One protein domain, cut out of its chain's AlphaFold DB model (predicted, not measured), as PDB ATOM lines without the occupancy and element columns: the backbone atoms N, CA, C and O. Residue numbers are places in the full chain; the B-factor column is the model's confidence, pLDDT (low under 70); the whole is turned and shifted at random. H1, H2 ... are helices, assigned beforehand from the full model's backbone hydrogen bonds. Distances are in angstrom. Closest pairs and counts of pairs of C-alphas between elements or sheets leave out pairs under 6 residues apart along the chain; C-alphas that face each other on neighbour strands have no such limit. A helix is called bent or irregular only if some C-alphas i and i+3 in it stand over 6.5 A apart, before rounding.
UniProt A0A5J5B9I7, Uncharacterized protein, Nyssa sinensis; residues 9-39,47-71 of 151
ATOM      1  N   ASP A   9      42.004 -47.812 130.972       79.69
ATOM      2  CA  ASP A   9      40.630 -47.704 130.492       79.69
ATOM      3  C   ASP A   9      39.687 -48.565 131.343       79.69
ATOM      4  O   ASP A   9      38.600 -48.109 131.671       79.69
ATOM      5  N   ILE A  10      40.120 -49.750 131.800       82.44
ATOM      6  CA  ILE A  10      39.382 -50.583 132.771       82.44
ATOM      7  C   ILE A  10      39.253 -49.869 134.127       82.44
ATOM      8  O   ILE A  10      38.165 -49.835 134.703       82.44
ATOM      9  N   GLU A  11      40.336 -49.266 134.631       76.81
ATOM     10  CA  GLU A  11      40.303 -48.451 135.857       76.81
ATOM     11  C   GLU A  11      39.365 -47.240 135.711       76.81
ATOM     12  O   GLU A  11      38.643 -46.888 136.645       76.81
ATOM     13  N   PHE A  12      39.342 -46.620 134.529       72.31
ATOM     14  CA  PHE A  12      38.484 -45.482 134.218       72.31
ATOM     15  C   PHE A  12      37.022 -45.886 133.986       72.31
ATOM     16  O   PHE A  12      36.124 -45.142 134.371       72.31
ATOM     17  N   LEU A  13      36.743 -47.075 133.448       74.88
ATOM     18  CA  LEU A  13      35.380 -47.584 133.258       74.88
ATOM     19  C   LEU A  13      34.639 -47.698 134.600       74.88
ATOM     20  O   LEU A  13      33.471 -47.314 134.715       74.88
ATOM     21  N   GLY A  14      35.358 -48.125 135.644       67.94
ATOM     22  CA  GLY A  14      34.868 -48.162 137.024       67.94
ATOM     23  C   GLY A  14      34.624 -46.786 137.660       67.94
ATOM     24  O   GLY A  14      34.005 -46.718 138.717       67.94
ATOM     25  N   SER A  15      35.065 -45.685 137.034       67.56
ATOM     26  CA  SER A  15      34.935 -44.320 137.574       67.56
ATOM     27  C   SER A  15      33.550 -43.686 137.382       67.56
ATOM     28  O   SER A  15      33.218 -42.707 138.054       67.56
ATOM     29  N   SER A  16      32.728 -44.253 136.494       69.56
ATOM     30  CA  SER A  16      31.398 -43.739 136.131       69.56
ATOM     31  C   SER A  16      30.402 -43.719 137.303       69.56
ATOM     32  O   SER A  16      29.632 -42.770 137.423       69.56
ATOM     33  N   HIS A  17      30.474 -44.696 138.214       79.75
ATOM     34  CA  HIS A  17      29.645 -44.777 139.430       79.75
ATOM     35  C   HIS A  17      30.424 -44.385 140.707       79.75
ATOM     36  O   HIS A  17      30.079 -44.778 141.819       79.75
ATOM     37  N   MET A  18      31.519 -43.631 140.592       83.81
ATOM     38  CA  MET A  18      32.281 -43.245 141.782       83.81
ATOM     39  C   MET A  18      31.738 -41.990 142.448       83.81
ATOM     40  O   MET A  18      31.410 -40.990 141.806       83.81
ATOM     41  N   THR A  19      31.723 -42.025 143.777       88.31
ATOM     42  CA  THR A  19      31.469 -40.843 144.590       88.31
ATOM     43  C   THR A  19      32.577 -39.811 144.376       88.31
ATOM     44  O   THR A  19      33.725 -40.132 144.051       88.31
ATOM     45  N   TRP A  20      32.262 -38.537 144.616       87.88
ATOM     46  CA  TRP A  20      33.241 -37.448 144.538       87.88
ATOM     47  C   TRP A  20      34.521 -37.724 145.352       87.88
ATOM     48  O   TRP A  20      35.627 -37.404 144.913       87.88
ATOM     49  N   LYS A  21      34.384 -38.361 146.523       89.62
ATOM     50  CA  LYS A  21      35.511 -38.716 147.400       89.62
ATOM     51  C   LYS A  21      36.461 -39.709 146.734       89.62
ATOM     52  O   LYS A  21      37.673 -39.508 146.764       89.62
ATOM     53  N   GLU A  22      35.914 -40.742 146.108       88.62
ATOM     54  CA  GLU A  22      36.697 -41.783 145.442       88.62
ATOM     55  C   GLU A  22      37.395 -41.240 144.194       88.62
ATOM     56  O   GLU A  22      38.581 -41.504 143.986       88.62
ATOM     57  N   ARG A  23      36.711 -40.383 143.423       88.94
ATOM     58  CA  ARG A  23      37.314 -39.676 142.283       88.94
ATOM     59  C   ARG A  23      38.531 -38.859 142.717       88.94
ATOM     60  O   ARG A  23      39.602 -38.976 142.120       88.94
ATOM     61  N   LYS A  24      38.401 -38.089 143.803       90.62
ATOM     62  CA  LYS A  24      39.510 -37.295 144.347       90.62
ATOM     63  C   LYS A  24      40.664 -38.171 144.829       90.62
ATOM     64  O   LYS A  24      41.829 -37.803 144.675       90.62
ATOM     65  N   GLU A  25      40.368 -39.334 145.400       90.19
ATOM     66  CA  GLU A  25      41.401 -40.277 145.818       90.19
ATOM     67  C   GLU A  25      42.157 -40.878 144.624       90.19
ATOM     68  O   GLU A  25      43.388 -40.944 144.670       90.19
ATOM     69  N   LEU A  26      41.466 -41.252 143.542       88.62
ATOM     70  CA  LEU A  26      42.111 -41.733 142.315       88.62
ATOM     71  C   LEU A  26      43.020 -40.672 141.686       88.62
ATOM     72  O   LEU A  26      44.154 -40.975 141.313       88.62
ATOM     73  N   GLU A  27      42.575 -39.417 141.637       89.00
ATOM     74  CA  GLU A  27      43.410 -38.298 141.190       89.00
ATOM     75  C   GLU A  27      44.657 -38.136 142.063       89.00
ATOM     76  O   GLU A  27      45.771 -38.041 141.547       89.00
ATOM     77  N   ASN A  28      44.497 -38.164 143.390       92.00
ATOM     78  CA  ASN A  28      45.622 -38.064 144.318       92.00
ATOM     79  C   ASN A  28      46.613 -39.222 144.125       92.00
ATOM     80  O   ASN A  28      47.824 -39.001 144.134       92.00
ATOM     81  N   ARG A  29      46.122 -40.448 143.901       90.44
ATOM     82  CA  ARG A  29      46.971 -41.607 143.580       90.44
ATOM     83  C   ARG A  29      47.731 -41.390 142.275       90.44
ATOM     84  O   ARG A  29      48.932 -41.637 142.240       90.44
ATOM     85  N   LYS A  30      47.075 -40.867 141.234       90.56
ATOM     86  CA  LYS A  30      47.719 -40.533 139.955       90.56
ATOM     87  C   LYS A  30      48.822 -39.487 140.134       90.56
ATOM     88  O   LYS A  30      49.917 -39.681 139.616       90.56
ATOM     89  N   VAL A  31      48.571 -38.428 140.907       92.81
ATOM     90  CA  VAL A  31      49.573 -37.394 141.225       92.81
ATOM     91  C   VAL A  31      50.787 -37.999 141.936       92.81
ATOM     92  O   VAL A  31      51.919 -37.700 141.564       92.81
ATOM     93  N   VAL A  32      50.574 -38.892 142.907       93.88
ATOM     94  CA  VAL A  32      51.666 -39.581 143.617       93.88
ATOM     95  C   VAL A  32      52.455 -40.510 142.690       93.88
ATOM     96  O   VAL A  32      53.683 -40.492 142.719       93.88
ATOM     97  N   SER A  33      51.781 -41.270 141.822       90.00
ATOM     98  CA  SER A  33      52.432 -42.154 140.842       90.00
ATOM     99  C   SER A  33      53.303 -41.397 139.833       90.00
ATOM    100  O   SER A  33      54.285 -41.945 139.342       90.00
ATOM    101  N   LEU A  34      52.971 -40.136 139.545       93.38
ATOM    102  CA  LEU A  34      53.764 -39.244 138.692       93.38
ATOM    103  C   LEU A  34      54.927 -38.558 139.439       93.38
ATOM    104  O   LEU A  34      55.617 -37.728 138.856       93.38
ATOM    105  N   GLY A  35      55.159 -38.898 140.713       92.69
ATOM    106  CA  GLY A  35      56.236 -38.337 141.536       92.69
ATOM    107  C   GLY A  35      55.815 -37.164 142.425       92.69
ATOM    108  O   GLY A  35      56.659 -36.548 143.076       92.69
ATOM    109  N   GLY A  36      54.520 -36.850 142.489       94.06
ATOM    110  CA  GLY A  36      53.981 -35.876 143.432       94.06
ATOM    111  C   GLY A  36      54.086 -36.344 144.888       94.06
ATOM    112  O   GLY A  36      54.109 -37.537 145.196       94.06
ATOM    113  N   LYS A  37      54.121 -35.391 145.825       92.38
ATOM    114  CA  LYS A  37      54.083 -35.696 147.263       92.38
ATOM    115  C   LYS A  37      52.704 -36.232 147.652       92.38
ATOM    116  O   LYS A  37      51.682 -35.707 147.216       92.38
ATOM    117  N   ALA A  38      52.675 -37.246 148.515       92.00
ATOM    118  CA  ALA A  38      51.424 -37.790 149.037       92.00
ATOM    119  C   ALA A  38      50.662 -36.756 149.888       92.00
ATOM    120  O   ALA A  38      51.295 -35.962 150.596       92.00
ATOM    121  N   PRO A  39      49.315 -36.776 149.868       91.75
ATOM    122  CA  PRO A  39      48.516 -35.871 150.680       91.75
ATOM    123  C   PRO A  39      48.811 -36.078 152.170       91.75
ATOM    124  O   PRO A  39      48.908 -37.204 152.670       91.75
ATOM    125  N   SER A  47      48.153 -42.102 171.083       95.19
ATOM    126  CA  SER A  47      47.223 -43.064 171.682       95.19
ATOM    127  C   SER A  47      46.183 -43.559 170.672       95.19
ATOM    128  O   SER A  47      45.995 -44.764 170.521       95.19
ATOM    129  N   VAL A  48      45.576 -42.643 169.912       94.50
ATOM    130  CA  VAL A  48      44.545 -42.954 168.910       94.50
ATOM    131  C   VAL A  48      45.157 -43.586 167.659       94.50
ATOM    132  O   VAL A  48      44.666 -44.603 167.167       94.50
ATOM    133  N   ALA A  49      46.266 -43.031 167.157       92.31
ATOM    134  CA  ALA A  49      46.919 -43.526 165.945       92.31
ATOM    135  C   ALA A  49      47.442 -44.968 166.095       92.31
ATOM    136  O   ALA A  49      47.360 -45.767 165.162       92.31
ATOM    137  N   ARG A  50      47.945 -45.340 167.280       94.62
ATOM    138  CA  ARG A  50      48.447 -46.700 167.541       94.62
ATOM    139  C   ARG A  50      47.354 -47.758 167.400       94.62
ATOM    140  O   ARG A  50      47.594 -48.806 166.801       94.62
ATOM    141  N   VAL A  51      46.157 -47.483 167.915       96.00
ATOM    142  CA  VAL A  51      45.038 -48.437 167.892       96.00
ATOM    143  C   VAL A  51      44.560 -48.689 166.464       96.00
ATOM    144  O   VAL A  51      44.345 -49.841 166.080       96.00
ATOM    145  N   THR A  52      44.434 -47.638 165.651       92.25
ATOM    146  CA  THR A  52      43.995 -47.774 164.253       92.25
ATOM    147  C   THR A  52      45.017 -48.538 163.415       92.25
ATOM    148  O   THR A  52      44.633 -49.445 162.675       92.25
ATOM    149  N   MET A  53      46.314 -48.262 163.599       91.12
ATOM    150  CA  MET A  53      47.402 -48.998 162.945       91.12
ATOM    151  C   MET A  53      47.428 -50.478 163.337       91.12
ATOM    152  O   MET A  53      47.590 -51.333 162.465       91.12
ATOM    153  N   LYS A  54      47.245 -50.792 164.629       96.12
ATOM    154  CA  LYS A  54      47.194 -52.177 165.122       96.12
ATOM    155  C   LYS A  54      46.029 -52.938 164.485       96.12
ATOM    156  O   LYS A  54      46.259 -53.958 163.840       96.12
ATOM    157  N   LYS A  55      44.814 -52.383 164.547       95.81
ATOM    158  CA  LYS A  55      43.616 -52.996 163.949       95.81
ATOM    159  C   LYS A  55      43.707 -53.132 162.428       95.81
ATOM    160  O   LYS A  55      43.144 -54.065 161.867       95.81
ATOM    161  N   GLN A  56      44.358 -52.193 161.739       92.94
ATOM    162  CA  GLN A  56      44.585 -52.301 160.297       92.94
ATOM    163  C   GLN A  56      45.538 -53.458 159.979       92.94
ATOM    164  O   GLN A  56      45.239 -54.260 159.102       92.94
ATOM    165  N   LYS A  57      46.640 -53.582 160.727       94.25
ATOM    166  CA  LYS A  57      47.598 -54.680 160.558       94.25
ATOM    167  C   LYS A  57      46.955 -56.043 160.828       94.25
ATOM    168  O   LYS A  57      47.191 -56.978 160.074       94.25
ATOM    169  N   GLU A  58      46.131 -56.144 161.868       94.38
ATOM    170  CA  GLU A  58      45.375 -57.362 162.186       94.38
ATOM    171  C   GLU A  58      44.393 -57.728 161.066       94.38
ATOM    172  O   GLU A  58      44.352 -58.879 160.641       94.38
ATOM    173  N   ARG A  59      43.659 -56.747 160.519       93.38
ATOM    174  CA  ARG A  59      42.771 -56.954 159.361       93.38
ATOM    175  C   ARG A  59      43.532 -57.407 158.118       93.38
ATOM    176  O   ARG A  59      43.105 -58.353 157.469       93.38
ATOM    177  N   GLU A  60      44.660 -56.773 157.808       88.94
ATOM    178  CA  GLU A  60      45.530 -57.171 156.693       88.94
ATOM    179  C   GLU A  60      46.044 -58.606 156.885       88.94
ATOM    180  O   GLU A  60      46.002 -59.401 155.952       88.94
ATOM    181  N   GLN A  61      46.464 -58.972 158.098       89.31
ATOM    182  CA  GLN A  61      46.920 -60.327 158.409       89.31
ATOM    183  C   GLN A  61      45.796 -61.362 158.290       89.31
ATOM    184  O   GLN A  61      46.025 -62.431 157.725       89.31
ATOM    185  N   LYS A  62      44.589 -61.047 158.773       91.94
ATOM    186  CA  LYS A  62      43.423 -61.929 158.653       91.94
ATOM    187  C   LYS A  62      43.033 -62.136 157.189       91.94
ATOM    188  O   LYS A  62      42.898 -63.272 156.759       91.94
ATOM    189  N   MET A  63      42.958 -61.056 156.410       86.94
ATOM    190  CA  MET A  63      42.704 -61.118 154.965       86.94
ATOM    191  C   MET A  63      43.766 -61.947 154.238       86.94
ATOM    192  O   MET A  63      43.438 -62.741 153.360       86.94
ATOM    193  N   LEU A  64      45.041 -61.795 154.613       85.19
ATOM    194  CA  LEU A  64      46.120 -62.618 154.070       85.19
ATOM    195  C   LEU A  64      45.911 -64.095 154.421       85.19
ATOM    196  O   LEU A  64      45.990 -64.934 153.528       85.19
ATOM    197  N   GLN A  65      45.589 -64.420 155.671       86.06
ATOM    198  CA  GLN A  65      45.317 -65.793 156.095       86.06
ATOM    199  C   GLN A  65      44.123 -66.406 155.354       86.06
ATOM    200  O   GLN A  65      44.245 -67.498 154.806       86.06
ATOM    201  N   GLU A  66      43.004 -65.686 155.275       86.62
ATOM    202  CA  GLU A  66      41.813 -66.100 154.527       86.62
ATOM    203  C   GLU A  66      42.137 -66.314 153.039       86.62
ATOM    204  O   GLU A  66      41.735 -67.320 152.456       86.62
ATOM    205  N   SER A  67      42.944 -65.434 152.431       83.75
ATOM    206  CA  SER A  67      43.376 -65.582 151.035       83.75
ATOM    207  C   SER A  67      44.266 -66.807 150.799       83.75
ATOM    208  O   SER A  67      44.156 -67.436 149.745       83.75
ATOM    209  N   MET A  68      45.110 -67.172 151.777       82.12
ATOM    210  CA  MET A  68      45.942 -68.379 151.715       82.12
ATOM    211  C   MET A  68      45.088 -69.643 151.796       82.12
ATOM    212  O   MET A  68      45.302 -70.561 151.011       82.12
ATOM    213  N   ILE A  69      44.120 -69.680 152.718       83.69
ATOM    214  CA  ILE A  69      43.222 -70.829 152.902       83.69
ATOM    215  C   ILE A  69      42.357 -71.036 151.656       83.69
ATOM    216  O   ILE A  69      42.235 -72.155 151.169       83.69
ATOM    217  N   LEU A  70      41.795 -69.957 151.103       82.19
ATOM    218  CA  LEU A  70      40.903 -70.015 149.940       82.19
ATOM    219  C   LEU A  70      41.650 -70.220 148.606       82.19
ATOM    220  O   LEU A  70      41.028 -70.202 147.547       82.19
ATOM    221  N   GLY A  71      42.981 -70.355 148.621       73.44
ATOM    222  CA  GLY A  71      43.784 -70.590 147.417       73.44
ATOM    223  C   GLY A  71      43.745 -69.450 146.390       73.44
ATOM    224  O   GLY A  71      44.166 -69.637 145.249       73.44
TER     225      GLY A  71
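AT A GLANCE: This is residues 9 to 39 and 47 to 71 of the 151 residues of an uncharacterized protein of Nyssa sinensis (UniProt A0A5J5B9I7). A thin, flat piece, made of the short helix H1, a looping link and the mid-length helix H2, lies across an empty gap from one long helix, H3, which stands alone as a rod. The arrangement is open: H1, H2 and H3 touch no helix, and the space between the flat piece and H3 is empty. The printed part has 56 residues with three named helices, in the order H1, H2, H3, and no named strand; the class is all helix. The whole is extended, with a radius of gyration of the C-alphas of 16.0 A, and the C-alphas span 35 by 32 by 23 A along their three main axes.

IN THESE COORDINATES: Find C-alpha 9 at (40.630, -47.704, 130.492); here H1 begins, a helix of five residues, 9 to 13. After the six residues 14 to 19, look for C-alpha 20 at (33.241, -37.448, 144.538), where H2 begins; it takes in residues 20 to 33 and measures 20.1 A from first to last C-alpha. Beyond the cut, H3 takes in residues 47 to 69, from C-alpha 47 at (47.223, -43.064, 171.682) to C-alpha 69 at (43.222, -70.829, 152.902), a length of 33.8 A.

HOW THE PARTS SIT: Start at H1 and go on through residues 14 to 19, a short link to H2. H1 and H2 are apart, with no C-alpha of the one within 8 A of the other. By the same test H2 and H3 are apart, and H1 and H3 are apart too. Residues 47 to 71, of which 47 to 69 belong to H3, stand free: no C-alpha 8 or more places away along the chain comes within 10 A of them. In the backbones of H1 and H2, every O i to N i+4 pair is within hydrogen-bond range; in H3, 18 of 19 are. No helix is bent or irregular.

THE WHOLE: Without the stretch that stands free, you are left with 31 residues spanning 27 by 19 by 5 A, with a radius of gyration of 10.1 A. Residues 40 to 46 are cut out and not printed, and C-alphas 39 and 47 are 22.2 A apart across this cut; the link from H2 to H3 runs across it. The two C-alphas farthest apart are those of Asp 9 and Ser 47, at 42.0 A. Look in the B-factor column for the model's confidence: the mean pLDDT of the printed part is 87.6, and residues 14 to 16 are under 70.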